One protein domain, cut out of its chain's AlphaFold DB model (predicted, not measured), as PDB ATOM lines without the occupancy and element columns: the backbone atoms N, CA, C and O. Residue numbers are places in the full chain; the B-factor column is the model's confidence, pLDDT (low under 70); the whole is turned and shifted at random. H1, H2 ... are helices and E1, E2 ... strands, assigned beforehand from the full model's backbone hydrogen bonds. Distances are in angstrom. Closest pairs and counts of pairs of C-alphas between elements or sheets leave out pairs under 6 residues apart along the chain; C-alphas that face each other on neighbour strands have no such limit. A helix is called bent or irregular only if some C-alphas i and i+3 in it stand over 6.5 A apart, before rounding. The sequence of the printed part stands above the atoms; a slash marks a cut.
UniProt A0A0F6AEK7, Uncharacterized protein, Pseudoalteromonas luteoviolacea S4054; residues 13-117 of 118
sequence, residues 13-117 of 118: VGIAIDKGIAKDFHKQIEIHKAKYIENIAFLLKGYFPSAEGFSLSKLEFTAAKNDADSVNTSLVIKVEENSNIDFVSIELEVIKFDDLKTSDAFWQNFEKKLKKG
ATOM      1  N   VAL A  13     -12.798 -72.984  28.182       39.38
ATOM      2  CA  VAL A  13     -13.911 -73.152  27.243       39.38
ATOM      3  C   VAL A  13     -13.885 -71.955  26.310       39.38
ATOM      4  O   VAL A  13     -14.370 -70.871  26.629       39.38
ATOM      5  N   GLY A  14     -13.202 -72.125  25.189       35.00
ATOM      6  CA  GLY A  14     -12.853 -71.031  24.307       35.00
ATOM      7  C   GLY A  14     -13.924 -70.722  23.280       35.00
ATOM      8  O   GLY A  14     -13.526 -70.544  22.149       35.00
ATOM      9  N   ILE A  15     -15.233 -70.682  23.588       37.81
ATOM     10  CA  ILE A  15     -16.247 -70.310  22.574       37.81
ATOM     11  C   ILE A  15     -17.308 -69.336  23.096       37.81
ATOM     12  O   ILE A  15     -17.731 -69.409  24.246       37.81
ATOM     13  N   ALA A  16     -17.739 -68.454  22.182       43.75
ATOM     14  CA  ALA A  16     -18.951 -67.629  22.129       43.75
ATOM     15  C   ALA A  16     -20.281 -68.401  22.322       43.75
ATOM     16  O   ALA A  16     -21.276 -68.143  21.649       43.75
ATOM     17  N   ILE A  17     -20.292 -69.367  23.234       42.53
ATOM     18  CA  ILE A  17     -21.481 -69.964  23.818       42.53
ATOM     19  C   ILE A  17     -21.736 -69.191  25.114       42.53
ATOM     20  O   ILE A  17     -20.796 -68.884  25.847       42.53
ATOM     21  N   ASP A  18     -22.994 -68.833  25.374       47.62
ATOM     22  CA  ASP A  18     -23.423 -68.154  26.598       47.62
ATOM     23  C   ASP A  18     -22.686 -68.707  27.839       47.62
ATOM     24  O   ASP A  18     -22.612 -69.924  28.045       47.62
ATOM     25  N   LYS A  19     -22.128 -67.814  28.671       49.38
ATOM     26  CA  LYS A  19     -21.358 -68.175  29.874       49.38
ATOM     27  C   LYS A  19     -22.122 -69.128  30.804       49.38
ATOM     28  O   LYS A  19     -21.480 -69.911  31.504       49.38
ATOM     29  N   GLY A  20     -23.458 -69.073  30.828       50.69
ATOM     30  CA  GLY A  20     -24.282 -70.003  31.606       50.69
ATOM     31  C   GLY A  20     -24.188 -71.442  31.093       50.69
ATOM     32  O   GLY A  20     -23.957 -72.367  31.863       50.69
ATOM     33  N   ILE A  21     -24.252 -71.613  29.776       57.84
ATOM     34  CA  ILE A  21     -24.241 -72.913  29.100       57.84
ATOM     35  C   ILE A  21     -22.853 -73.562  29.185       57.84
ATOM     36  O   ILE A  21     -22.738 -74.757  29.456       57.84
ATOM     37  N   ALA A  22     -21.788 -72.772  29.022       63.03
ATOM     38  CA  ALA A  22     -20.416 -73.259  29.177       63.03
ATOM     39  C   ALA A  22     -20.154 -73.828  30.588       63.03
ATOM     40  O   ALA A  22     -19.400 -74.790  30.749       63.03
ATOM     41  N   LYS A  23     -20.806 -73.259  31.612       68.06
ATOM     42  CA  LYS A  23     -20.710 -73.731  32.998       68.06
ATOM     43  C   LYS A  23     -21.410 -75.076  33.203       68.06
ATOM     44  O   LYS A  23     -20.869 -75.919  33.919       68.06
ATOM     45  N   ASP A  24     -22.565 -75.291  32.575       72.88
ATOM     46  CA  ASP A  24     -23.290 -76.566  32.655       72.88
ATOM     47  C   ASP A  24     -22.499 -77.707  32.003       72.88
ATOM     48  O   ASP A  24     -22.367 -78.778  32.595       72.88
ATOM     49  N   PHE A  25     -21.879 -77.454  30.846       76.62
ATOM     50  CA  PHE A  25     -20.998 -78.426  30.191       76.62
ATOM     51  C   PHE A  25     -19.804 -78.787  31.059       76.62
ATOM     52  O   PHE A  25     -19.533 -79.961  31.299       76.62
ATOM     53  N   HIS A  26     -19.108 -77.774  31.575       75.31
ATOM     54  CA  HIS A  26     -17.967 -77.990  32.454       75.31
ATOM     55  C   HIS A  26     -18.354 -78.829  33.678       75.31
ATOM     56  O   HIS A  26     -17.653 -79.776  34.031       75.31
ATOM     57  N   LYS A  27     -19.509 -78.531  34.286       80.81
ATOM     58  CA  LYS A  27     -20.023 -79.285  35.429       80.81
ATOM     59  C   LYS A  27     -20.254 -80.757  35.082       80.81
ATOM     60  O   LYS A  27     -19.831 -81.613  35.853       80.81
ATOM     61  N   GLN A  28     -20.892 -81.060  33.954       83.44
ATOM     62  CA  GLN A  28     -21.129 -82.455  33.563       83.44
ATOM     63  C   GLN A  28     -19.846 -83.206  33.231       83.44
ATOM     64  O   GLN A  28     -19.675 -84.359  33.632       83.44
ATOM     65  N   ILE A  29     -18.906 -82.541  32.561       82.25
ATOM     66  CA  ILE A  29     -17.593 -83.115  32.269       82.25
ATOM     67  C   ILE A  29     -16.891 -83.500  33.572       82.25
ATOM     68  O   ILE A  29     -16.400 -84.623  33.681       82.25
ATOM     69  N   GLU A  30     -16.899 -82.628  34.580       82.75
ATOM     70  CA  GLU A  30     -16.283 -82.920  35.876       82.75
ATOM     71  C   GLU A  30     -17.028 -84.016  36.660       82.75
ATOM     72  O   GLU A  30     -16.373 -84.889  37.227       82.75
ATOM     73  N   ILE A  31     -18.371 -84.052  36.641       87.31
ATOM     74  CA  ILE A  31     -19.171 -85.111  37.298       87.31
ATOM     75  C   ILE A  31     -18.785 -86.497  36.776       87.31
ATOM     76  O   ILE A  31     -18.612 -87.439  37.553       87.31
ATOM     77  N   HIS A  32     -18.636 -86.630  35.460       85.31
ATOM     78  CA  HIS A  32     -18.367 -87.917  34.828       85.31
ATOM     79  C   HIS A  32     -16.878 -88.246  34.710       85.31
ATOM     80  O   HIS A  32     -16.533 -89.391  34.427       85.31
ATOM     81  N   LYS A  33     -15.986 -87.291  34.995       82.00
ATOM     82  CA  LYS A  33     -14.533 -87.440  34.867       82.00
ATOM     83  C   LYS A  33     -14.017 -88.720  35.514       82.00
ATOM     84  O   LYS A  33     -13.386 -89.525  34.839       82.00
ATOM     85  N   ALA A  34     -14.343 -88.953  36.786       79.50
ATOM     86  CA  ALA A  34     -13.838 -90.099  37.548       79.50
ATOM     87  C   ALA A  34     -14.139 -91.460  36.890       79.50
ATOM     88  O   ALA A  34     -13.336 -92.377  37.005       79.50
ATOM     89  N   LYS A  35     -15.256 -91.580  36.159       86.50
ATOM     90  CA  LYS A  35     -15.659 -92.815  35.469       86.50
ATOM     91  C   LYS A  35     -14.812 -93.108  34.225       86.50
ATOM     92  O   LYS A  35     -14.626 -94.270  33.880       86.50
ATOM     93  N   TYR A  36     -14.326 -92.075  33.539       86.19
ATOM     94  CA  TYR A  36     -13.675 -92.213  32.230       86.19
ATOM     95  C   TYR A  36     -12.164 -92.014  32.275       86.19
ATOM     96  O   TYR A  36     -11.450 -92.512  31.404       86.19
ATOM     97  N   ILE A  37     -11.670 -91.297  33.284       81.88
ATOM     98  CA  ILE A  37     -10.316 -90.755  33.290       81.88
ATOM     99  C   ILE A  37      -9.229 -91.827  33.184       81.88
ATOM    100  O   ILE A  37      -8.269 -91.653  32.437       81.88
ATOM    101  N   GLU A  38      -9.402 -92.956  33.874       80.38
ATOM    102  CA  GLU A  38      -8.420 -94.043  33.894       80.38
ATOM    103  C   GLU A  38      -8.291 -94.709  32.524       80.38
ATOM    104  O   GLU A  38      -7.189 -94.931  32.024       80.38
ATOM    105  N   ASN A  39      -9.423 -94.973  31.877       86.25
ATOM    106  CA  ASN A  39      -9.450 -95.616  30.572       86.25
ATOM    107  C   ASN A  39      -8.997 -94.665  29.451       86.25
ATOM    108  O   ASN A  39      -8.261 -95.076  28.558       86.25
ATOM    109  N   ILE A  40      -9.354 -93.380  29.523       86.81
ATOM    110  CA  ILE A  40      -8.823 -92.360  28.608       86.81
ATOM    111  C   ILE A  40      -7.301 -92.256  28.739       86.81
ATOM    112  O   ILE A  40      -6.604 -92.260  27.727       86.81
ATOM    113  N   ALA A  41      -6.768 -92.217  29.964       82.75
ATOM    114  CA  ALA A  41      -5.327 -92.182  30.192       82.75
ATOM    115  C   ALA A  41      -4.628 -93.437  29.642       82.75
ATOM    116  O   ALA A  41      -3.569 -93.328  29.022       82.75
ATOM    117  N   PHE A  42      -5.237 -94.616  29.809       84.94
ATOM    118  CA  PHE A  42      -4.741 -95.861  29.224       84.94
ATOM    119  C   PHE A  42      -4.692 -95.803  27.690       84.94
ATOM    120  O   PHE A  42      -3.676 -96.156  27.093       84.94
ATOM    121  N   LEU A  43      -5.752 -95.310  27.046       87.38
ATOM    122  CA  LEU A  43      -5.791 -95.163  25.590       87.38
ATOM    123  C   LEU A  43      -4.761 -94.139  25.093       87.38
ATOM    124  O   LEU A  43      -4.049 -94.413  24.132       87.38
ATOM    125  N   LEU A  44      -4.622 -92.994  25.770       86.00
ATOM    126  CA  LEU A  44      -3.626 -91.970  25.431       86.00
ATOM    127  C   LEU A  44      -2.188 -92.481  25.563       86.00
ATOM    128  O   LEU A  44      -1.366 -92.186  24.699       86.00
ATOM    129  N   LYS A  45      -1.890 -93.309  26.572       85.06
ATOM    130  CA  LYS A  45      -0.598 -94.010  26.688       85.06
ATOM    131  C   LYS A  45      -0.302 -94.920  25.492       85.06
ATOM    132  O   LYS A  45       0.864 -95.119  25.177       85.06
ATOM    133  N   GLY A  46      -1.327 -95.455  24.827       86.31
ATOM    134  CA  GLY A  46      -1.158 -96.221  23.590       86.31
ATOM    135  C   GLY A  46      -0.664 -95.369  22.416       86.31
ATOM    136  O   GLY A  46       0.124 -95.854  21.608       86.31
ATOM    137  N   TYR A  47      -1.085 -94.103  22.342       87.12
ATOM    138  CA  TYR A  47      -0.662 -93.160  21.297       87.12
ATOM    139  C   TYR A  47       0.655 -92.453  21.626       87.12
ATOM    140  O   TYR A  47       1.459 -92.206  20.732       87.12
ATOM    141  N   PHE A  48       0.884 -92.151  22.904       86.06
ATOM    142  CA  PHE A  48       2.061 -91.436  23.393       86.06
ATOM    143  C   PHE A  48       2.750 -92.271  24.486       86.06
ATOM    144  O   PHE A  48       2.608 -91.981  25.680       86.06
ATOM    145  N   PRO A  49       3.469 -93.346  24.113       84.88
ATOM    146  CA  PRO A  49       4.041 -94.288  25.080       84.88
ATOM    147  C   PRO A  49       5.082 -93.637  25.997       84.88
ATOM    148  O   PRO A  49       5.176 -93.983  27.177       84.88
ATOM    149  N   SER A  50       5.815 -92.662  25.467       84.94
ATOM    150  CA  SER A  50       6.854 -91.916  26.173       84.94
ATOM    151  C   SER A  50       6.329 -90.753  27.018       84.94
ATOM    152  O   SER A  50       7.099 -90.159  27.768       84.94
ATOM    153  N   ALA A  51       5.035 -90.425  26.937       82.69
ATOM    154  CA  ALA A  51       4.473 -89.308  27.687       82.69
ATOM    155  C   ALA A  51       4.546 -89.560  29.198       82.69
ATOM    156  O   ALA A  51       4.072 -90.580  29.699       82.69
ATOM    157  N   GLU A  52       5.093 -88.613  29.942       81.00
ATOM    158  CA  GLU A  52       5.153 -88.586  31.401       81.00
ATOM    159  C   GLU A  52       3.821 -88.110  31.997       81.00
ATOM    160  O   GLU A  52       3.416 -88.574  33.066       81.00
ATOM    161  N   GLY A  53       3.097 -87.255  31.266       77.38
ATOM    162  CA  GLY A  53       1.826 -86.692  31.702       77.38
ATOM    163  C   GLY A  53       0.905 -86.272  30.559       77.38
ATOM    164  O   GLY A  53       1.338 -85.993  29.441       77.38
ATOM    165  N   PHE A  54      -0.388 -86.210  30.880       80.44
ATOM    166  CA  PHE A  54      -1.435 -85.687  30.008       80.44
ATOM    167  C   PHE A  54      -2.259 -84.659  30.769       80.44
ATOM    168  O   PHE A  54      -2.598 -84.857  31.936       80.44
ATOM    169  N   SER A  55      -2.621 -83.566  30.112       77.62
ATOM    170  CA  SER A  55      -3.540 -82.574  30.671       77.62
ATOM    171  C   SER A  55      -4.450 -82.024  29.588       77.62
ATOM    172  O   SER A  55      -4.025 -81.814  28.458       77.62
ATOM    173  N   LEU A  56      -5.713 -81.777  29.918       78.06
ATOM    174  CA  LEU A  56      -6.633 -81.121  28.997       78.06
ATOM    175  C   LEU A  56      -6.351 -79.615  29.012       78.06
ATOM    176  O   LEU A  56      -6.609 -78.959  30.013       78.06
ATOM    177  N   SER A  57      -5.803 -79.080  27.921       75.81
ATOM    178  CA  SER A  57      -5.403 -77.672  27.821       75.81
ATOM    179  C   SER A  57      -6.523 -76.765  27.321       75.81
ATOM    180  O   SER A  57      -6.557 -75.587  27.672       75.81
ATOM    181  N   LYS A  58      -7.391 -77.270  26.442       76.00
ATOM    182  CA  LYS A  58      -8.468 -76.478  25.843       76.00
ATOM    183  C   LYS A  58      -9.641 -77.369  25.477       76.00
ATOM    184  O   LYS A  58      -9.445 -78.519  25.087       76.00
ATOM    185  N   LEU A  59     -10.842 -76.813  25.566       78.69
ATOM    186  CA  LEU A  59     -12.063 -77.434  25.076       78.69
ATOM    187  C   LEU A  59     -12.900 -76.379  24.363       78.69
ATOM    188  O   LEU A  59     -13.114 -75.284  24.877       78.69
ATOM    189  N   GLU A  60     -13.367 -76.703  23.173       76.25
ATOM    190  CA  GLU A  60     -14.086 -75.800  22.295       76.25
ATOM    191  C   GLU A  60     -15.331 -76.505  21.756       76.25
ATOM    192  O   GLU A  60     -15.263 -77.616  21.241       76.25
ATOM    193  N   PHE A  61     -16.477 -75.840  21.873       75.62
ATOM    194  CA  PHE A  61     -17.745 -76.249  21.272       75.62
ATOM    195  C   PHE A  61     -18.195 -75.244  20.209       75.62
ATOM    196  O   PHE A  61     -18.562 -74.129  20.561       75.62
ATOM    197  N   THR A  62     -18.164 -75.595  18.923       74.25
ATOM    198  CA  THR A  62     -18.681 -74.735  17.838       74.25
ATOM    199  C   THR A  62     -20.055 -75.220  17.393       74.25
ATOM    200  O   THR A  62     -20.301 -76.421  17.374       74.25
ATOM    201  N   ALA A  63     -20.953 -74.317  16.998       73.00
ATOM    202  CA  ALA A  63     -22.237 -74.718  16.421       73.00
ATOM    203  C   ALA A  63     -22.031 -75.516  15.119       73.00
ATOM    204  O   ALA A  63     -21.198 -75.150  14.280       73.00
ATOM    205  N   ALA A  64     -22.791 -76.597  14.934       74.50
ATOM    206  CA  ALA A  64     -22.794 -77.330  13.675       74.50
ATOM    207  C   ALA A  64     -23.502 -76.500  12.587       74.50
ATOM    208  O   ALA A  64     -24.562 -75.924  12.815       74.50
ATOM    209  N   LYS A  65     -22.933 -76.435  11.374       70.19
ATOM    210  CA  LYS A  65     -23.447 -75.567  10.290       70.19
ATOM    211  C   LYS A  65     -24.896 -75.857   9.873       70.19
ATOM    212  O   LYS A  65     -25.554 -74.957   9.366       70.19
ATOM    213  N   ASN A  66     -25.365 -77.090  10.064       70.50
ATOM    214  CA  ASN A  66     -26.652 -77.569   9.549       70.50
ATOM    215  C   ASN A  66     -27.616 -78.035  10.650       70.50
ATOM    216  O   ASN A  66     -28.686 -78.544  10.331       70.50
ATOM    217  N   ASP A  67     -27.237 -77.903  11.923       73.56
ATOM    218  CA  ASP A  67     -28.040 -78.371  13.048       73.56
ATOM    219  C   ASP A  67     -27.812 -77.452  14.253       73.56
ATOM    220  O   ASP A  67     -26.729 -77.426  14.837       73.56
ATOM    221  N   ALA A  68     -28.839 -76.665  14.580       69.06
ATOM    222  CA  ALA A  68     -28.803 -75.691  15.668       69.06
ATOM    223  C   ALA A  68     -28.761 -76.354  17.055       69.06
ATOM    224  O   ALA A  68     -28.318 -75.722  18.014       69.06
ATOM    225  N   ASP A  69     -29.175 -77.619  17.146       78.38
ATOM    226  CA  ASP A  69     -29.205 -78.391  18.386       78.38
ATOM    227  C   ASP A  69     -27.941 -79.242  18.566       78.38
ATOM    228  O   ASP A  69     -27.845 -80.031  19.508       78.38
ATOM    229  N   SER A  70     -26.950 -79.076  17.687       80.00
ATOM    230  CA  SER A  70     -25.720 -79.857  17.672       80.00
ATOM    231  C   SER A  70     -24.470 -78.981  17.657       80.00
ATOM    232  O   SER A  70     -24.428 -77.895  17.073       80.00
ATOM    233  N   VAL A  71     -23.403 -79.483  18.278       79.38
ATOM    234  CA  VAL A  71     -22.107 -78.807  18.345       79.38
ATOM    235  C   VAL A  71     -20.972 -79.724  17.905       79.38
ATOM    236  O   VAL A  71     -20.929 -80.905  18.255       79.38
ATOM    237  N   ASN A  72     -20.010 -79.172  17.165       81.00
ATOM    238  CA  ASN A  72     -18.710 -79.815  17.014       81.00
ATOM    239  C   ASN A  72     -17.912 -79.559  18.285       81.00
ATOM    240  O   ASN A  72     -17.861 -78.426  18.769       81.00
ATOM    241  N   THR A  73     -17.263 -80.597  18.796       82.94
ATOM    242  CA  THR A  73     -16.412 -80.488  19.978       82.94
ATOM    243  C   THR A  73     -14.969 -80.738  19.574       82.94
ATOM    244  O   THR A  73     -14.655 -81.801  19.048       82.94
ATOM    245  N   SER A  74     -14.087 -79.781  19.831       81.88
ATOM    246  CA  SER A  74     -12.644 -79.943  19.689       81.88
ATOM    247  C   SER A  74     -11.975 -79.760  21.042       81.88
ATOM    248  O   SER A  74     -12.394 -78.954  21.871       81.88
ATOM    249  N   LEU A  75     -10.938 -80.543  21.300       85.12
ATOM    250  CA  LEU A  75     -10.195 -80.484  22.547       85.12
ATOM    251  C   LEU A  75      -8.701 -80.545  22.271       85.12
ATOM    252  O   LEU A  75      -8.256 -81.256  21.379       85.12
ATOM    253  N   VAL A  76      -7.925 -79.798  23.044       82.25
ATOM    254  CA  VAL A  76      -6.467 -79.802  22.950       82.25
ATOM    255  C   VAL A  76      -5.925 -80.453  24.205       82.25
ATOM    256  O   VAL A  76      -6.149 -79.949  25.308       82.25
ATOM    257  N   ILE A  77      -5.202 -81.557  24.041       83.19
ATOM    258  CA  ILE A  77      -4.435 -82.163  25.126       83.19
ATOM    259  C   ILE A  77      -2.994 -81.668  25.074       83.19
ATOM    260  O   ILE A  77      -2.394 -81.547  24.010       83.19
ATOM    261  N   LYS A  78      -2.448 -81.385  26.247       83.88
ATOM    262  CA  LYS A  78      -1.027 -81.199  26.487       83.88
ATOM    263  C   LYS A  78      -0.427 -82.565  26.803       83.88
ATOM    264  O   LYS A  78      -0.920 -83.249  27.705       83.88
ATOM    265  N   VAL A  79       0.612 -82.937  26.072       85.50
ATOM    266  CA  VAL A  79       1.411 -84.145  26.273       85.50
ATOM    267  C   VAL A  79       2.790 -83.700  26.745       85.50
ATOM    268  O   VAL A  79       3.413 -82.853  26.113       85.50
ATOM    269  N   GLU A  80       3.238 -84.217  27.883       82.62
ATOM    270  CA  GLU A  80       4.562 -83.912  28.436       82.62
ATOM    271  C   GLU A  80       5.462 -85.135  28.258       82.62
ATOM    272  O   GLU A  80       5.095 -86.215  28.714       82.62
ATOM    273  N   GLU A  81       6.610 -84.991  27.598       85.56
ATOM    274  CA  GLU A  81       7.570 -86.072  27.335       85.56
ATOM    275  C   GLU A  81       9.006 -85.571  27.529       85.56
ATOM    276  O   GLU A  81       9.497 -84.784  26.723       85.56
ATOM    277  N   ASN A  82       9.718 -86.045  28.558       80.06
ATOM    278  CA  ASN A  82      11.147 -85.764  28.772       80.06
ATOM    279  C   ASN A  82      11.495 -84.263  28.656       80.06
ATOM    280  O   ASN A  82      12.454 -83.882  27.986       80.06
ATOM    281  N   SER A  83      10.713 -83.401  29.315       76.31
ATOM    282  CA  SER A  83      10.787 -81.923  29.242       76.31
ATOM    283  C   SER A  83      10.299 -81.263  27.940       76.31
ATOM    284  O   SER A  83      10.241 -80.033  27.890       76.31
ATOM    285  N   ASN A  84       9.893 -82.025  26.922       81.75
ATOM    286  CA  ASN A  84       9.137 -81.504  25.784       81.75
ATOM    287  C   ASN A  84       7.645 -81.432  26.108       81.75
ATOM    288  O   ASN A  84       7.099 -82.254  26.846       81.75
ATOM    289  N   ILE A  85       6.992 -80.414  25.554       84.50
ATOM    290  CA  ILE A  85       5.557 -80.187  25.687       84.50
ATOM    291  C   ILE A  85       4.972 -80.121  24.284       84.50
ATOM    292  O   ILE A  85       5.252 -79.175  23.549       84.50
ATOM    293  N   ASP A  86       4.105 -81.075  23.970       84.62
ATOM    294  CA  ASP A  86       3.347 -81.112  22.728       84.62
ATOM    295  C   ASP A  86       1.869 -80.818  22.978       84.62
ATOM    296  O   ASP A  86       1.300 -81.156  24.019       84.62
ATOM    297  N   PHE A  87       1.228 -80.179  22.002       84.00
ATOM    298  CA  PHE A  87      -0.202 -79.892  22.026       84.00
ATOM    299  C   PHE A  87      -0.884 -80.635  20.885       84.00
ATOM    300  O   PHE A  87      -0.626 -80.365  19.714       84.00
ATOM    301  N   VAL A  88      -1.779 -81.557  21.229       85.31
ATOM    302  CA  VAL A  88      -2.497 -82.389  20.261       85.31
ATOM    303  C   VAL A  88      -3.955 -81.965  20.238       85.31
ATOM    304  O   VAL A  88      -4.658 -82.061  21.245       85.31
ATOM    305  N   SER A  89      -4.402 -81.480  19.081       86.94
ATOM    306  CA  SER A  89      -5.806 -81.156  18.839       86.94
ATOM    307  C   SER A  89      -6.564 -82.409  18.418       86.94
ATOM    308  O   SER A  89      -6.131 -83.132  17.523       86.94
ATOM    309  N   ILE A  90      -7.699 -82.660  19.060       86.88
ATOM    310  CA  ILE A  90      -8.561 -83.813  18.827       86.88
ATOM    311  C   ILE A  90      -9.962 -83.291  18.543       86.88
ATOM    312  O   ILE A  90     -10.588 -82.644  19.381       86.88
ATOM    313  N   GLU A  91     -10.462 -83.601  17.354       87.50
ATOM    314  CA  GLU A  91     -11.842 -83.326  16.973       87.50
ATOM    315  C   GLU A  91     -12.717 -84.536  17.307       87.50
ATOM    316  O   GLU A  91     -12.407 -85.678  16.945       87.50
ATOM    317  N   LEU A  92     -13.804 -84.287  18.031       86.94
ATOM    318  CA  LEU A  92     -14.815 -85.282  18.355       86.94
ATOM    319  C   LEU A  92     -15.954 -85.245  17.336       86.94
ATOM    320  O   LEU A  92     -16.151 -84.271  16.610       86.94
ATOM    321  N   GLU A  93     -16.729 -86.327  17.314       85.81
ATOM    322  CA  GLU A  93     -17.980 -86.375  16.561       85.81
ATOM    323  C   GLU A  93     -18.952 -85.287  17.052       85.81
ATOM    324  O   GLU A  93     -18.872 -84.819  18.190       85.81
ATOM    325  N   VAL A  94     -19.873 -84.888  16.175       85.44
ATOM    326  CA  VAL A  94     -20.926 -83.920  16.494       85.44
ATOM    327  C   VAL A  94     -21.773 -84.449  17.650       85.44
ATOM    328  O   VAL A  94     -22.239 -85.588  17.613       85.44
ATOM    329  N   ILE A  95     -21.973 -83.617  18.670       84.38
ATOM    330  CA  ILE A  95     -22.711 -83.973  19.885       84.38
ATOM    331  C   ILE A  95     -23.947 -83.095  19.966       84.38
ATOM    332  O   ILE A  95     -23.858 -81.884  19.751       84.38
ATOM    333  N   LYS A  96     -25.093 -83.687  20.312       84.88
ATOM    334  CA  LYS A  96     -26.272 -82.887  20.624       84.88
ATOM    335  C   LYS A  96     -25.997 -82.042  21.854       84.88
ATOM    336  O   LYS A  96     -25.420 -82.484  22.847       84.88
ATOM    337  N   PHE A  97     -26.449 -80.811  21.780       79.88
ATOM    338  CA  PHE A  97     -26.245 -79.812  22.803       79.88
ATOM    339  C   PHE A  97     -26.884 -80.204  24.139       79.88
ATOM    340  O   PHE A  97     -26.290 -79.973  25.189       79.88
ATOM    341  N   ASP A  98     -28.066 -80.827  24.109       81.31
ATOM    342  CA  ASP A  98     -28.750 -81.294  25.319       81.31
ATOM    343  C   ASP A  98     -28.000 -82.455  25.993       81.31
ATOM    344  O   ASP A  98     -27.828 -82.461  27.215       81.31
ATOM    345  N   ASP A  99     -27.429 -83.363  25.195       83.31
ATOM    346  CA  ASP A  99     -26.650 -84.502  25.695       83.31
ATOM    347  C   ASP A  99     -25.397 -84.031  26.452       83.31
ATOM    348  O   ASP A  99     -25.024 -84.627  27.462       83.31
ATOM    349  N   LEU A 100     -24.772 -82.926  26.034       77.69
ATOM    350  CA  LEU A 100     -23.637 -82.326  26.751       77.69
ATOM    351  C   LEU A 100     -24.010 -81.742  28.122       77.69
ATOM    352  O   LEU A 100     -23.130 -81.571  28.968       77.69
ATOM    353  N   LYS A 101     -25.290 -81.419  28.355       77.31
ATOM    354  CA  LYS A 101     -25.783 -80.871  29.634       77.31
ATOM    355  C   LYS A 101     -26.289 -81.929  30.598       77.31
ATOM    356  O   LYS A 101     -26.415 -81.641  31.790       77.31
ATOM    357  N   THR A 102     -26.626 -83.108  30.098       80.00
ATOM    358  CA  THR A 102     -27.385 -84.104  30.862       80.00
ATOM    359  C   THR A 102     -26.700 -85.464  30.940       80.00
ATOM    360  O   THR A 102     -27.110 -86.286  31.758       80.00
ATOM    361  N   SER A 103     -25.656 -85.704  30.140       83.69
ATOM    362  CA  SER A 103     -25.024 -87.019  30.016       83.69
ATOM    363  C   SER A 103     -23.491 -86.969  29.979       83.69
ATOM    364  O   SER A 103     -22.863 -85.911  29.935       83.69
ATOM    365  N   ASP A 104     -22.879 -88.155  29.934       88.12
ATOM    366  CA  ASP A 104     -21.447 -88.361  29.724       88.12
ATOM    367  C   ASP A 104     -21.040 -88.392  28.234       88.12
ATOM    368  O   ASP A 104     -19.947 -88.862  27.905       88.12
ATOM    369  N   ALA A 105     -21.869 -87.852  27.329       87.94
ATOM    370  CA  ALA A 105     -21.648 -87.864  25.878       87.94
ATOM    371  C   ALA A 105     -20.272 -87.329  25.445       87.94
ATOM    372  O   ALA A 105     -19.660 -87.884  24.531       87.94
ATOM    373  N   PHE A 106     -19.749 -86.296  26.118       87.38
ATOM    374  CA  PHE A 106     -18.386 -85.806  25.878       87.38
ATOM    375  C   PHE A 106     -17.347 -86.923  26.050       87.38
ATOM    376  O   PHE A 106     -16.542 -87.181  25.154       87.38
ATOM    377  N   TRP A 107     -17.388 -87.617  27.189       88.81
ATOM    378  CA  TRP A 107     -16.419 -88.655  27.518       88.81
ATOM    379  C   TRP A 107     -16.591 -89.902  26.657       88.81
ATOM    380  O   TRP A 107     -15.595 -90.472  26.218       88.81
ATOM    381  N   GLN A 108     -17.835 -90.290  26.362       91.44
ATOM    382  CA  GLN A 108     -18.117 -91.399  25.450       91.44
ATOM    383  C   GLN A 108     -17.549 -91.132  24.051       91.44
ATOM    384  O   GLN A 108     -16.907 -92.007  23.468       91.44
ATOM    385  N   ASN A 109     -17.738 -89.920  23.522       89.62
ATOM    386  CA  ASN A 109     -17.199 -89.551  22.216       89.62
ATOM    387  C   ASN A 109     -15.678 -89.451  22.225       89.62
ATOM    388  O   ASN A 109     -15.040 -89.899  21.272       89.62
ATOM    389  N   PHE A 110     -15.086 -88.939  23.305       88.94
ATOM    390  CA  PHE A 110     -13.636 -88.905  23.435       88.94
ATOM    391  C   PHE A 110     -13.035 -90.314  23.479       88.94
ATOM    392  O   PHE A 110     -12.125 -90.630  22.714       88.94
ATOM    393  N   GLU A 111     -13.599 -91.202  24.295       89.75
ATOM    394  CA  GLU A 111     -13.181 -92.600  24.367       89.75
ATOM    395  C   GLU A 111     -13.332 -93.302  23.012       89.75
ATOM    396  O   GLU A 111     -12.420 -93.990  22.550       89.75
ATOM    397  N   LYS A 112     -14.472 -93.107  22.344       92.06
ATOM    398  CA  LYS A 112     -14.740 -93.665  21.017       92.06
ATOM    399  C   LYS A 112     -13.728 -93.169  19.985       92.06
ATOM    400  O   LYS A 112     -13.241 -93.977  19.196       92.06
ATOM    401  N   LYS A 113     -13.387 -91.875  19.999       91.12
ATOM    402  CA  LYS A 113     -12.370 -91.286  19.116       91.12
ATOM    403  C   LYS A 113     -11.004 -91.929  19.364       91.12
ATOM    404  O   LYS A 113     -10.397 -92.424  18.421       91.12
ATOM    405  N   LEU A 114     -10.586 -92.057  20.623       88.12
ATOM    406  CA  LEU A 114      -9.334 -92.730  20.981       88.12
ATOM    407  C   LEU A 114      -9.314 -94.224  20.632       88.12
ATOM    408  O   LEU A 114      -8.259 -94.753  20.315       88.12
ATOM    409  N   LYS A 115     -10.447 -94.929  20.649       89.12
ATOM    410  CA  LYS A 115     -10.503 -96.332  20.198       89.12
ATOM    411  C   LYS A 115     -10.443 -96.476  18.677       89.12
ATOM    412  O   LYS A 115      -9.959 -97.489  18.188       89.12
ATOM    413  N   LYS A 116     -10.963 -95.493  17.933       88.50
ATOM    414  CA  LYS A 116     -10.965 -95.489  16.461       88.50
ATOM    415  C   LYS A 116      -9.630 -95.049  15.857       88.50
ATOM    416  O   LYS A 116      -9.318 -95.483  14.752       88.50
ATOM    417  N   GLY A 117      -8.895 -94.178  16.542       82.75
ATOM    418  CA  GLY A 117      -7.714 -93.510  15.999       82.75
ATOM    419  C   GLY A 117      -7.790 -91.996  16.176       82.75
ATOM    420  O   GLY A 117      -8.852 -91.391  15.956       82.75
TER     421      GLY A 117
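Overview. This is residues 13 to 117 of the 118 residues of an uncharacterized protein of Pseudoalteromonas luteoviolacea S4054 (UniProt A0A0F6AEK7). A long ribbon of three antiparallel strands has its helices gathered along one side: the long helix H1, bent at about a right angle, and the shorter H2 and H3, with H3 touching both arms of H1. The printed part has 105 residues, with H1, E1, E2, E3, H2 and H3 in chain order; the sheet order is E1 E2 E3, and the class is mixed. It is compact, with a radius of gyration of the C-alphas of 14.0 A, yet elongated, spanning 42 by 24 by 24 A.

Arrangement. E1, residues 53 to 64, E2, residues 67 to 81, and E3, residues 84 to 91, form a meander, each strand the antiparallel neighbour of the one before. In the hairpin E1 and E2, N 60 and O 74 are 2.8 A apart; in the hairpin E2 and E3, N 79 and O 86 are 2.8 A apart, both within hydrogen-bond range. E2 bends by 51 degrees at residue 70. H2, residues 97 to 102, is on the sheet at a height of 8.5 A. H3, residues 105 to 116, only grazes the sheet with residues 106 to 114. H1, residues 19 to 47, was assigned as one helix by its hydrogen bonds but is bent: C-alphas 35 and 38 are 7.5 A apart. Its arms, H1a, residues 19 to 35, and H1b, residues 38 to 47, are about perpendicular, at 89 degrees. H1a is irregular, with C-alphas 31 and 34 7.3 A apart. H1b only grazes the sheet with residues 41 to 45. H1b touches H3 at a shallow tilt of 33 degrees, only just short of steep, the closest C-alphas being those of Ile 40 and Glu 111, 6.1 A apart. H1a touches H2 with residues 24 to 28 alone, at a steep tilt of 54 degrees, the closest C-alphas being those of Phe 25 and Lys 101, 5.4 A apart. Every O i to N i+4 pair is within hydrogen-bond range in H1b and H3, against 11 of 13 in H1a and 1 of 2 in H2.

Along the chain. From first to last C-alpha, E2 measures 39.1 A, E1 31.9 A, H1a 25.9 A and E3 22.8 A. H1a begins at C-alpha 19 (-21.358, -68.175, 29.874), and H3 ends at C-alpha 116 (-10.965, -95.489, 16.461).

Size, cuts and confidence. The C-alphas farthest apart, those of Ala 68 and Asn 82, are 43.2 A apart. The printed part has no cut, and the five links are tight. Mean pLDDT of the printed part is 79.0; residues 13 to 23 and residue 68 are under 70.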